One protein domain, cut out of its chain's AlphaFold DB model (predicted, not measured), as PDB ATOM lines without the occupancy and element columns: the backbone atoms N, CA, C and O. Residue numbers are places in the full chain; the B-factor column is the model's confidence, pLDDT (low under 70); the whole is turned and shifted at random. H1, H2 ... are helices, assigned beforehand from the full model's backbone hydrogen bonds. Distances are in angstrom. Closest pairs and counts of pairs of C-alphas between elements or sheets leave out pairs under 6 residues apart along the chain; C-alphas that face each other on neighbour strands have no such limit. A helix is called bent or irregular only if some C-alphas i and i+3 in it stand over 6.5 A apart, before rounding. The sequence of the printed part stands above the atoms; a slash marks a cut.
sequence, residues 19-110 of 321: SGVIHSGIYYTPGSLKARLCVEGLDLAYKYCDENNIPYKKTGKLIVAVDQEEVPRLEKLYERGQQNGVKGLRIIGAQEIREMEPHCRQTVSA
ATOM      1  N   SER A  19     267.109 361.883 307.935       93.25
ATOM      2  CA  SER A  19     266.818 363.091 307.154       93.25
ATOM      3  C   SER A  19     265.735 362.918 306.082       93.25
ATOM      4  O   SER A  19     265.383 363.900 305.432       93.25
ATOM      5  N   GLY A  20     265.239 361.696 305.846       93.31
ATOM      6  CA  GLY A  20     264.236 361.409 304.815       93.31
ATOM      7  C   GLY A  20     264.734 361.602 303.378       93.31
ATOM      8  O   GLY A  20     263.930 361.753 302.461       93.31
ATOM      9  N   VAL A  21     266.054 361.638 303.159       95.81
ATOM     10  CA  VAL A  21     266.648 361.915 301.843       95.81
ATOM     11  C   VAL A  21     266.825 360.629 301.039       95.81
ATOM     12  O   VAL A  21     267.562 359.729 301.437       95.81
ATOM     13  N   ILE A  22     266.247 360.593 299.837       95.25
ATOM     14  CA  ILE A  22     266.600 359.601 298.815       95.25
ATOM     15  C   ILE A  22     267.929 360.034 298.180       95.25
ATOM     16  O   ILE A  22     268.007 361.033 297.462       95.25
ATOM     17  N   HIS A  23     269.009 359.321 298.504       95.62
ATOM     18  CA  HIS A  23     270.366 359.696 298.112       95.62
ATOM     19  C   HIS A  23     270.697 359.328 296.660       95.62
ATOM     20  O   HIS A  23     270.327 358.270 296.169       95.62
ATOM     21  N   SER A  24     271.478 360.183 295.991       94.00
ATOM     22  CA  SER A  24     271.871 360.006 294.585       94.00
ATOM     23  C   SER A  24     273.053 359.062 294.354       94.00
ATOM     24  O   SER A  24     273.329 358.723 293.213       94.00
ATOM     25  N   GLY A  25     273.786 358.673 295.403       94.12
ATOM     26  CA  GLY A  25     274.970 357.810 295.288       94.12
ATOM     27  C   GLY A  25     276.306 358.533 295.073       94.12
ATOM     28  O   GLY A  25     277.338 357.883 294.931       94.12
ATOM     29  N   ILE A  26     276.327 359.870 295.090       94.88
ATOM     30  CA  ILE A  26     277.496 360.655 294.658       94.88
ATOM     31  C   ILE A  26     278.751 360.517 295.545       94.88
ATOM     32  O   ILE A  26     279.868 360.566 295.044       94.88
ATOM     33  N   TYR A  27     278.605 360.315 296.859       94.38
ATOM     34  CA  TYR A  27     279.758 360.320 297.779       94.38
ATOM     35  C   TYR A  27     280.501 358.989 297.879       94.38
ATOM     36  O   TYR A  27     281.637 358.959 298.359       94.38
ATOM     37  N   TYR A  28     279.876 357.884 297.483       96.06
ATOM     38  CA  TYR A  28     280.388 356.550 297.787       96.06
ATOM     39  C   TYR A  28     281.537 356.152 296.868       96.06
ATOM     40  O   TYR A  28     281.571 356.534 295.701       96.06
ATOM     41  N   THR A  29     282.471 355.364 297.399       96.38
ATOM     42  CA  THR A  29     283.615 354.854 296.638       96.38
ATOM     43  C   THR A  29     283.141 354.115 295.378       96.38
ATOM     44  O   THR A  29     282.297 353.217 295.504       96.38
ATOM     45  N   PRO A  30     283.682 354.449 294.194       96.81
ATOM     46  CA  PRO A  30     283.382 353.757 292.946       96.81
ATOM     47  C   PRO A  30     283.544 352.242 293.042       96.81
ATOM     48  O   PRO A  30     284.437 351.742 293.724       96.81
ATOM     49  N   GLY A  31     282.623 351.505 292.416       94.56
ATOM     50  CA  GLY A  31     282.575 350.037 292.449       94.56
ATOM     51  C   GLY A  31     282.097 349.420 293.772       94.56
ATOM     52  O   GLY A  31     281.796 348.226 293.817       94.56
ATOM     53  N   SER A  32     281.968 350.206 294.847       97.19
ATOM     54  CA  SER A  32     281.489 349.688 296.132       97.19
ATOM     55  C   SER A  32     280.028 349.236 296.065       97.19
ATOM     56  O   SER A  32     279.215 349.767 295.303       97.19
ATOM     57  N   LEU A  33     279.665 348.291 296.936       96.88
ATOM     58  CA  LEU A  33     278.279 347.846 297.073       96.88
ATOM     59  C   LEU A  33     277.343 349.013 297.440       96.88
ATOM     60  O   LEU A  33     276.246 349.098 296.902       96.88
ATOM     61  N   LYS A  34     277.800 349.958 298.280       96.25
ATOM     62  CA  LYS A  34     277.036 351.169 298.631       96.25
ATOM     63  C   LYS A  34     276.747 352.049 297.416       96.25
ATOM     64  O   LYS A  34     275.625 352.522 297.284       96.25
ATOM     65  N   ALA A  35     277.732 352.264 296.541       95.62
ATOM     66  CA  ALA A  35     277.545 353.061 295.329       95.62
ATOM     67  C   ALA A  35     276.486 352.431 294.416       95.62
ATOM     68  O   ALA A  35     275.508 353.093 294.071       95.62
ATOM     69  N   ARG A  36     276.637 351.134 294.110       95.50
ATOM     70  CA  ARG A  36     275.712 350.403 293.233       95.50
ATOM     71  C   ARG A  36     274.289 350.372 293.792       95.50
ATOM     72  O   ARG A  36     273.365 350.806 293.115       95.50
ATOM     73  N   LEU A  37     274.132 349.934 295.045       97.44
ATOM     74  CA  LEU A  37     272.816 349.822 295.680       97.44
ATOM     75  C   LEU A  37     272.138 351.179 295.880       97.44
ATOM     76  O   LEU A  37     270.918 351.239 295.859       97.44
ATOM     77  N   CYS A  38     272.885 352.270 296.074       96.81
ATOM     78  CA  CYS A  38     272.269 353.588 296.216       96.81
ATOM     79  C   CYS A  38     271.694 354.102 294.893       96.81
ATOM     80  O   CYS A  38     270.606 354.669 294.891       96.81
ATOM     81  N   VAL A  39     272.417 353.928 293.782       95.31
ATOM     82  CA  VAL A  39     271.965 354.402 292.464       95.31
ATOM     83  C   VAL A  39     270.777 353.578 291.973       95.31
ATOM     84  O   VAL A  39     269.777 354.152 291.557       95.31
ATOM     85  N   GLU A  40     270.847 352.251 292.096       96.38
ATOM     86  CA  GLU A  40     269.724 351.357 291.786       96.38
ATOM     87  C   GLU A  40     268.544 351.579 292.747       96.38
ATOM     88  O   GLU A  40     267.394 351.726 292.331       96.38
ATOM     89  N   GLY A  41     268.834 351.677 294.046       97.19
ATOM     90  CA  GLY A  41     267.842 351.862 295.099       97.19
ATOM     91  C   GLY A  41     267.075 353.178 294.996       97.19
ATOM     92  O   GLY A  41     265.918 353.220 295.397       97.19
ATOM     93  N   LEU A  42     267.666 354.232 294.423       95.69
ATOM     94  CA  LEU A  42     266.963 355.486 294.145       95.69
ATOM     95  C   LEU A  42     265.780 355.269 293.192       95.69
ATOM     96  O   LEU A  42     264.684 355.758 293.469       95.69
ATOM     97  N   ASP A  43     265.981 354.541 292.088       94.94
ATOM     98  CA  ASP A  43     264.913 354.277 291.114       94.94
ATOM     99  C   ASP A  43     263.821 353.400 291.734       94.94
ATOM    100  O   ASP A  43     262.629 353.680 291.589       94.94
ATOM    101  N   LEU A  44     264.236 352.362 292.468       97.81
ATOM    102  CA  LEU A  44     263.328 351.455 293.166       97.81
ATOM    103  C   LEU A  44     262.515 352.184 294.240       97.81
ATOM    104  O   LEU A  44     261.320 351.933 294.361       97.81
ATOM    105  N   ALA A  45     263.127 353.107 294.985       96.88
ATOM    106  CA  ALA A  45     262.449 353.881 296.019       96.88
ATOM    107  C   ALA A  45     261.364 354.785 295.429       96.88
ATOM    108  O   ALA A  45     260.243 354.786 295.936       96.88
ATOM    109  N   TYR A  46     261.659 355.517 294.347       96.56
ATOM    110  CA  TYR A  46     260.639 356.332 293.681       96.56
ATOM    111  C   TYR A  46     259.507 355.472 293.127       96.56
ATOM    112  O   TYR A  46     258.350 355.766 293.411       96.56
ATOM    113  N   LYS A  47     259.835 354.376 292.429       97.94
ATOM    114  CA  LYS A  47     258.837 353.435 291.909       97.94
ATOM    115  C   LYS A  47     257.940 352.889 293.023       97.94
ATOM    116  O   LYS A  47     256.724 352.900 292.886       97.94
ATOM    117  N   TYR A  48     258.529 352.465 294.139       98.25
ATOM    118  CA  TYR A  48     257.780 351.956 295.285       98.25
ATOM    119  C   TYR A  48     256.868 353.025 295.892       98.25
ATOM    120  O   TYR A  48     255.718 352.735 296.220       98.25
ATOM    121  N   CYS A  49     257.352 354.264 296.024       98.06
ATOM    122  CA  CYS A  49     256.530 355.354 296.536       98.06
ATOM    123  C   CYS A  49     255.359 355.678 295.599       98.06
ATOM    124  O   CYS A  49     254.249 355.879 296.088       98.06
ATOM    125  N   ASP A  50     255.589 355.677 294.282       97.69
ATOM    126  CA  ASP A  50     254.548 355.881 293.269       97.69
ATOM    127  C   ASP A  50     253.477 354.776 293.338       97.69
ATOM    128  O   ASP A  50     252.287 355.069 293.419       97.69
ATOM    129  N   GLU A  51     253.888 353.504 293.374       98.50
ATOM    130  CA  GLU A  51     252.980 352.345 293.411       98.50
ATOM    131  C   GLU A  51     252.146 352.267 294.701       98.50
ATOM    132  O   GLU A  51     251.020 351.768 294.681       98.50
ATOM    133  N   ASN A  52     252.677 352.772 295.819       98.31
ATOM    134  CA  ASN A  52     252.042 352.679 297.138       98.31
ATOM    135  C   ASN A  52     251.452 354.008 297.633       98.31
ATOM    136  O   ASN A  52     251.019 354.089 298.782       98.31
ATOM    137  N   ASN A  53     251.414 355.044 296.789       97.31
ATOM    138  CA  ASN A  53     250.933 356.383 297.148       97.31
ATOM    139  C   ASN A  53     251.640 356.981 298.385       97.31
ATOM    140  O   ASN A  53     251.015 357.639 299.218       97.31
ATOM    141  N   ILE A  54     252.952 356.759 298.512       97.75
ATOM    142  CA  ILE A  54     253.771 357.349 299.577       97.75
ATOM    143  C   ILE A  54     254.222 358.746 299.123       97.75
ATOM    144  O   ILE A  54     254.860 358.867 298.074       97.75
ATOM    145  N   PRO A  55     253.932 359.818 299.881       96.94
ATOM    146  CA  PRO A  55     254.257 361.176 299.461       96.94
ATOM    147  C   PRO A  55     255.769 361.435 299.468       96.94
ATOM    148  O   PRO A  55     256.453 361.184 300.459       96.94
ATOM    149  N   TYR A  56     256.283 362.025 298.387       96.81
ATOM    150  CA  TYR A  56     257.670 362.486 298.282       96.81
ATOM    151  C   TYR A  56     257.781 363.757 297.427       96.81
ATOM    152  O   TYR A  56     256.838 364.163 296.747       96.81
ATOM    153  N   LYS A  57     258.962 364.391 297.437       96.25
ATOM    154  CA  LYS A  57     259.305 365.506 296.539       96.25
ATOM    155  C   LYS A  57     260.672 365.281 295.896       96.25
ATOM    156  O   LYS A  57     261.648 365.021 296.592       96.25
ATOM    157  N   LYS A  58     260.758 365.435 294.571       93.75
ATOM    158  CA  LYS A  58     262.022 365.393 293.812       93.75
ATOM    159  C   LYS A  58     262.688 366.770 293.824       93.75
ATOM    160  O   LYS A  58     262.622 367.503 292.846       93.75
ATOM    161  N   THR A  59     263.307 367.133 294.945       92.62
ATOM    162  CA  THR A  59     263.944 368.455 295.128       92.62
ATOM    163  C   THR A  59     265.352 368.552 294.536       92.62
ATOM    164  O   THR A  59     265.914 369.637 294.464       92.62
ATOM    165  N   GLY A  60     265.943 367.428 294.121       91.94
ATOM    166  CA  GLY A  60     267.339 367.382 293.685       91.94
ATOM    167  C   GLY A  60     268.327 367.612 294.833       91.94
ATOM    168  O   GLY A  60     267.962 367.600 296.011       91.94
ATOM    169  N   LYS A  61     269.607 367.779 294.484       93.94
ATOM    170  CA  LYS A  61     270.679 368.082 295.436       93.94
ATOM    171  C   LYS A  61     271.695 369.029 294.813       93.94
ATOM    172  O   LYS A  61     272.359 368.663 293.847       93.94
ATOM    173  N   LEU A  62     271.860 370.197 295.423       95.31
ATOM    174  CA  LEU A  62     272.935 371.128 295.110       95.31
ATOM    175  C   LEU A  62     274.120 370.878 296.056       95.31
ATOM    176  O   LEU A  62     273.947 370.803 297.271       95.31
ATOM    177  N   ILE A  63     275.320 370.711 295.499       95.38
ATOM    178  CA  ILE A  63     276.565 370.584 296.265       95.38
ATOM    179  C   ILE A  63     277.452 371.750 295.861       95.38
ATOM    180  O   ILE A  63     277.803 371.878 294.691       95.38
ATOM    181  N   VAL A  64     277.778 372.603 296.826       94.94
ATOM    182  CA  VAL A  64     278.526 373.840 296.603       94.94
ATOM    183  C   VAL A  64     279.877 373.781 297.295       94.94
ATOM    184  O   VAL A  64     279.983 373.260 298.402       94.94
ATOM    185  N   ALA A  65     280.892 374.339 296.642       93.94
ATOM    186  CA  ALA A  65     282.115 374.764 297.305       93.94
ATOM    187  C   ALA A  65     281.868 376.164 297.881       93.94
ATOM    188  O   ALA A  65     281.443 377.058 297.147       93.94
ATOM    189  N   VAL A  66     282.113 376.369 299.170       93.69
ATOM    190  CA  VAL A  66     282.019 377.677 299.835       93.69
ATOM    191  C   VAL A  66     283.384 378.326 300.035       93.69
ATOM    192  O   VAL A  66     283.442 379.553 300.144       93.69
ATOM    193  N   ASP A  67     284.455 377.535 299.947       92.50
ATOM    194  CA  ASP A  67     285.848 377.977 300.013       92.50
ATOM    195  C   ASP A  67     286.671 377.473 298.817       92.50
ATOM    196  O   ASP A  67     286.354 376.464 298.181       92.50
ATOM    197  N   GLN A  68     287.763 378.177 298.504       86.50
ATOM    198  CA  GLN A  68     288.617 377.864 297.350       86.50
ATOM    199  C   GLN A  68     289.225 376.453 297.430       86.50
ATOM    200  O   GLN A  68     289.354 375.778 296.412       86.50
ATOM    201  N   GLU A  69     289.551 375.978 298.634       92.44
ATOM    202  CA  GLU A  69     290.106 374.636 298.857       92.44
ATOM    203  C   GLU A  69     289.106 373.492 298.621       92.44
ATOM    204  O   GLU A  69     289.502 372.330 298.488       92.44
ATOM    205  N   GLU A  70     287.809 373.799 298.554       94.94
ATOM    206  CA  GLU A  70     286.761 372.815 298.294       94.94
ATOM    207  C   GLU A  70     286.527 372.596 296.800       94.94
ATOM    208  O   GLU A  70     286.004 371.549 296.424       94.94
ATOM    209  N   VAL A  71     286.956 373.526 295.940       91.88
ATOM    210  CA  VAL A  71     286.783 373.418 294.483       91.88
ATOM    211  C   VAL A  71     287.391 372.112 293.940       91.88
ATOM    212  O   VAL A  71     286.648 371.345 293.325       91.88
ATOM    213  N   PRO A  72     288.649 371.738 294.261       92.38
ATOM    214  CA  PRO A  72     289.199 370.456 293.811       92.38
ATOM    215  C   PRO A  72     288.482 369.237 294.417       92.38
ATOM    216  O   PRO A  72     288.505 368.145 293.851       92.38
ATOM    217  N   ARG A  73     287.855 369.381 295.597       94.69
ATOM    218  CA  ARG A  73     287.065 368.303 296.223       94.69
ATOM    219  C   ARG A  73     285.731 368.119 295.492       94.69
ATOM    220  O   ARG A  73     285.304 366.979 295.311       94.69
ATOM    221  N   LEU A  74     285.103 369.213 295.060       94.94
ATOM    222  CA  LEU A  74     283.872 369.213 294.270       94.94
ATOM    223  C   LEU A  74     284.091 368.583 292.887       94.94
ATOM    224  O   LEU A  74     283.284 367.754 292.473       94.94
ATOM    225  N   GLU A  75     285.201 368.901 292.217       93.56
ATOM    226  CA  GLU A  75     285.591 368.292 290.933       93.56
ATOM    227  C   GLU A  75     285.759 366.770 291.058       93.56
ATOM    228  O   GLU A  75     285.125 366.005 290.331       93.56
ATOM    229  N   LYS A  76     286.499 366.304 292.072       95.62
ATOM    230  CA  LYS A  76     286.636 364.864 292.365       95.62
ATOM    231  C   LYS A  76     285.302 364.190 292.684       95.62
ATOM    232  O   LYS A  76     285.102 363.013 292.381       95.62
ATOM    233  N   LEU A  77     284.388 364.905 293.341       96.62
ATOM    234  CA  LEU A  77     283.057 364.387 293.648       96.62
ATOM    235  C   LEU A  77     282.199 364.255 292.383       96.62
ATOM    236  O   LEU A  77     281.437 363.294 292.265       96.62
ATOM    237  N   TYR A  78     282.349 365.179 291.436       96.38
ATOM    238  CA  TYR A  78     281.719 365.094 290.124       96.38
ATOM    239  C   TYR A  78     282.224 363.874 289.342       96.38
ATOM    240  O   TYR A  78     281.409 363.046 288.937       96.38
ATOM    241  N   GLU A  79     283.543 363.677 289.243       96.50
ATOM    242  CA  GLU A  79     284.147 362.487 288.614       96.50
ATOM    243  C   GLU A  79     283.653 361.183 289.258       96.50
ATOM    244  O   GLU A  79     283.259 360.233 288.578       96.50
ATOM    245  N   ARG A  80     283.613 361.142 290.595       97.12
ATOM    246  CA  ARG A  80     283.082 360.000 291.351       97.12
ATOM    247  C   ARG A  80     281.615 359.734 291.029       97.12
ATOM    248  O   ARG A  80     281.229 358.583 290.841       97.12
ATOM    249  N   GLY A  81     280.795 360.779 290.962       96.94
ATOM    250  CA  GLY A  81     279.392 360.668 290.584       96.94
ATOM    251  C   GLY A  81     279.209 360.102 289.174       96.94
ATOM    252  O   GLY A  81     278.350 359.245 288.974       96.94
ATOM    253  N   GLN A  82     280.060 360.504 288.226       97.12
ATOM    254  CA  GLN A  82     280.068 359.935 286.876       97.12
ATOM    255  C   GLN A  82     280.410 358.439 286.901       97.12
ATOM    256  O   GLN A  82     279.679 357.638 286.326       97.12
ATOM    257  N   GLN A  83     281.460 358.044 287.629       97.38
ATOM    258  CA  GLN A  83     281.856 356.635 287.769       97.38
ATOM    259  C   GLN A  83     280.785 355.774 288.457       97.38
ATOM    260  O   GLN A  83     280.647 354.593 288.150       97.38
ATOM    261  N   ASN A  84     280.010 356.364 289.370       97.38
ATOM    262  CA  ASN A  84     278.903 355.687 290.042       97.38
ATOM    263  C   ASN A  84     277.636 355.587 289.177       97.38
ATOM    264  O   ASN A  84     276.711 354.880 289.565       97.38
ATOM    265  N   GLY A  85     277.564 356.277 288.034       95.75
ATOM    266  CA  GLY A  85     276.363 356.308 287.195       95.75
ATOM    267  C   GLY A  85     275.242 357.186 287.759       95.75
ATOM    268  O   GLY A  85     274.064 356.917 287.523       95.75
ATOM    269  N   VAL A  86     275.583 358.234 288.519       96.31
ATOM    270  CA  VAL A  86     274.597 359.183 289.056       96.31
ATOM    271  C   VAL A  86     273.884 359.903 287.906       96.31
ATOM    272  O   VAL A  86     274.508 360.590 287.097       96.31
ATOM    273  N   LYS A  87     272.556 359.776 287.847       92.06
ATOM    274  CA  LYS A  87     271.723 360.377 286.795       92.06
ATOM    275  C   LYS A  87     271.536 361.882 287.012       92.06
ATOM    276  O   LYS A  87     271.374 362.332 288.143       92.06
ATOM    277  N   GLY A  88     271.513 362.652 285.922       92.19
ATOM    278  CA  GLY A  88     271.259 364.101 285.953       92.19
ATOM    279  C   GLY A  88     272.381 364.943 286.576       92.19
ATOM    280  O   GLY A  88     272.155 366.102 286.917       92.19
ATOM    281  N   LEU A  89     273.575 364.368 286.750       95.75
ATOM    282  CA  LEU A  89     274.729 365.047 287.330       95.75
ATOM    283  C   LEU A  89     275.313 366.081 286.355       95.75
ATOM    284  O   LEU A  89     275.607 365.757 285.207       95.75
ATOM    285  N   ARG A  90     275.518 367.314 286.827       95.25
ATOM    286  CA  ARG A  90     276.104 368.418 286.053       95.25
ATOM    287  C   ARG A  90     276.778 369.436 286.971       95.25
ATOM    288  O   ARG A  90     276.317 369.648 288.091       95.25
ATOM    289  N   ILE A  91     277.842 370.074 286.485       93.12
ATOM    290  CA  ILE A  91     278.419 371.273 287.107       93.12
ATOM    291  C   ILE A  91     277.635 372.491 286.620       93.12
ATOM    292  O   ILE A  91     277.335 372.596 285.431       93.12
ATOM    293  N   ILE A  92     277.304 373.400 287.536       92.19
ATOM    294  CA  ILE A  92     276.535 374.613 287.245       92.19
ATOM    295  C   ILE A  92     277.284 375.865 287.694       92.19
ATOM    296  O   ILE A  92     278.115 375.819 288.601       92.19
ATOM    297  N   GLY A  93     276.987 376.989 287.043       89.88
ATOM    298  CA  GLY A  93     277.609 378.280 287.327       89.88
ATOM    299  C   GLY A  93     276.891 379.093 288.407       89.88
ATOM    300  O   GLY A  93     275.793 378.773 288.859       89.88
ATOM    301  N   ALA A  94     277.496 380.223 288.779       87.88
ATOM    302  CA  ALA A  94     276.996 381.112 289.831       87.88
ATOM    303  C   ALA A  94     275.590 381.678 289.571       87.88
ATOM    304  O   ALA A  94     274.856 381.957 290.517       87.88
ATOM    305  N   GLN A  95     275.250 381.928 288.302       89.50
ATOM    306  CA  GLN A  95     273.935 382.438 287.914       89.50
ATOM    307  C   GLN A  95     272.852 381.407 288.221       89.50
ATOM    308  O   GLN A  95     271.927 381.708 288.962       89.50
ATOM    309  N   GLU A  96     273.028 380.185 287.732       92.62
ATOM    310  CA  GLU A  96     272.060 379.116 287.936       92.62
ATOM    311  C   GLU A  96     271.922 378.737 289.419       92.62
ATOM    312  O   GLU A  96     270.812 378.536 289.897       92.62
ATOM    313  N   ILE A  97     273.021 378.757 290.191       92.38
ATOM    314  CA  ILE A  97     272.954 378.612 291.657       92.38
ATOM    315  C   ILE A  97     272.040 379.679 292.273       92.38
ATOM    316  O   ILE A  97     271.243 379.348 293.139       92.38
ATOM    317  N   ARG A  98     272.133 380.943 291.839       91.25
ATOM    318  CA  ARG A  98     271.287 382.029 292.364       91.25
ATOM    319  C   ARG A  98     269.825 381.907 291.943       91.25
ATOM    320  O   ARG A  98     268.958 382.335 292.694       91.25
ATOM    321  N   GLU A  99     269.559 381.361 290.762       94.12
ATOM    322  CA  GLU A  99     268.197 381.101 290.286       94.12
ATOM    323  C   GLU A  99     267.550 379.940 291.055       94.12
ATOM    324  O   GLU A  99     266.379 380.024 291.416       94.12
ATOM    325  N   MET A 100     268.318 378.885 291.345       92.94
ATOM    326  CA  MET A 100     267.844 377.717 292.093       92.94
ATOM    327  C   MET A 100     267.753 377.980 293.602       92.94
ATOM    328  O   MET A 100     266.751 377.651 294.225       92.94
ATOM    329  N   GLU A 101     268.803 378.553 294.187       94.44
ATOM    330  CA  GLU A 101     268.985 378.739 295.629       94.44
ATOM    331  C   GLU A 101     269.566 380.143 295.913       94.44
ATOM    332  O   GLU A 101     270.766 380.297 296.171       94.44
ATOM    333  N   PRO A 102     268.739 381.208 295.883       93.25
ATOM    334  CA  PRO A 102     269.192 382.610 295.895       93.25
ATOM    335  C   PRO A 102     269.956 383.030 297.155       93.25
ATOM    336  O   PRO A 102     270.665 384.037 297.147       93.25
ATOM    337  N   HIS A 103     269.820 382.269 298.240       94.00
ATOM    338  CA  HIS A 103     270.494 382.518 299.514       94.00
ATOM    339  C   HIS A 103     271.705 381.603 299.747       94.00
ATOM    340  O   HIS A 103     272.341 381.685 300.799       94.00
ATOM    341  N   CYS A 104     272.043 380.736 298.787       92.44
ATOM    342  CA  CYS A 104     273.188 379.845 298.897       92.44
ATOM    343  C   CYS A 104     274.494 380.610 298.669       92.44
ATOM    344  O   CYS A 104     274.656 381.299 297.663       92.44
ATOM    345  N   ARG A 105     275.451 380.447 299.588       89.62
ATOM    346  CA  ARG A 105     276.828 380.917 299.404       89.62
ATOM    347  C   ARG A 105     277.593 379.953 298.497       89.62
ATOM    348  O   ARG A 105     277.406 378.743 298.584       89.62
ATOM    349  N   GLN A 106     278.470 380.494 297.657       84.38
ATOM    350  CA  GLN A 106     279.226 379.740 296.667       84.38
ATOM    351  C   GLN A 106     280.575 380.392 296.340       84.38
ATOM    352  O   GLN A 106     280.715 381.615 296.353       84.38
ATOM    353  N   THR A 107     281.541 379.553 295.979       85.94
ATOM    354  CA  THR A 107     282.792 379.902 295.302       85.94
ATOM    355  C   THR A 107     282.727 379.394 293.863       85.94
ATOM    356  O   THR A 107     282.214 378.309 293.598       85.94
ATOM    357  N   VAL A 108     283.232 380.191 292.921       81.44
ATOM    358  CA  VAL A 108     283.177 379.902 291.482       81.44
ATOM    359  C   VAL A 108     284.599 379.812 290.948       81.44
ATOM    360  O   VAL A 108     285.397 380.719 291.175       81.44
ATOM    361  N   SER A 109     284.897 378.730 290.231       83.12
ATOM    362  CA  SER A 109     286.143 378.584 289.478       83.12
ATOM    363  C   SER A 109     285.933 379.067 288.049       83.12
ATOM    364  O   SER A 109     284.944 378.711 287.408       83.12
ATOM    365  N   ALA A 110     286.850 379.891 287.555       86.81
ATOM    366  CA  ALA A 110     286.842 380.382 286.186       86.81
ATOM    367  C   ALA A 110     288.275 380.438 285.658       86.81
ATOM    368  O   ALA A 110     289.199 380.796 286.390       86.81
TER     369      ALA A 110
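What this domain is: This is residues 19 to 110 of the 321 residues of an uncharacterized protein of Branchiostoma floridae (UniProt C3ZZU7). Three helices stand apart from one another round a middle of extended loops: H1 lies at one end, H2 reaches from near the first residues of H1 toward the other end, and the short H3 lies at that other end. Residues 22 to 27 run between H1 and H2, residues 52 to 67 lead back across the domain from the far end of H1 to the beginning of H2, and residues 47 to 53 stick out. The printed part has 92 residues, with three named helices in the order H1, H2, H3 and no named strand; the class is all helix, though 42 of the 92 residues, under half, are in named elements. It is only just loose, close to compact, with a radius of gyration of the C-alphas of 14.8 A and spans of 44 by 31 by 21 A.

Where its parts are: Begin at C-alpha 19, at (266.818, 363.091, 307.154), and go through residues 19 to 32, which hold no named element. Find C-alpha 33 at (278.279, 347.846, 297.073); from there H1, residues 33 to 51, runs 26.0 A to C-alpha 51 at (252.980, 352.345, 293.411), with a kink of 33 degrees near residue 40. After residues 52 to 67, also with no named element, H2, residues 68 to 83, runs 24.3 A from its first to its last C-alpha. H2 is irregular, but only just: C-alphas 69 and 72 are 6.6 A apart. Farther on comes H3, residues 94 to 100, 10.0 A long, which ends at C-alpha 100, at (267.844, 377.717, 292.093).

How they stand to each other: H1 and H2 are apart, with no C-alpha of the one within 8 A of the other. By the same test H2 and H3 are apart, and H1 and H3 are apart. Look along the backbones for O i to N i+4 pairs: in H3 every such pair is within hydrogen-bond range, while in H1 14 of 15 are and in H2 10 of 12.

The domain as a whole: The two C-alphas farthest apart in the domain are those of Asn 52 and Ala 110, 45.8 A from each other, and the first and last printed C-alphas, of Ser 19 and Ala 110, are 33.8 A apart. Residues 47 to 53, of which 47 to 51 belong to H1, stand free. H1 to H2 is a long link of 16 residues, whose C-alphas lie 5 to 25 A from the mean of the C-alphas; H2 to H3 is a short link of 10 residues. The printed part has no cut. The mean pLDDT of the printed part of this model is 94.3, and no printed residue is under 70.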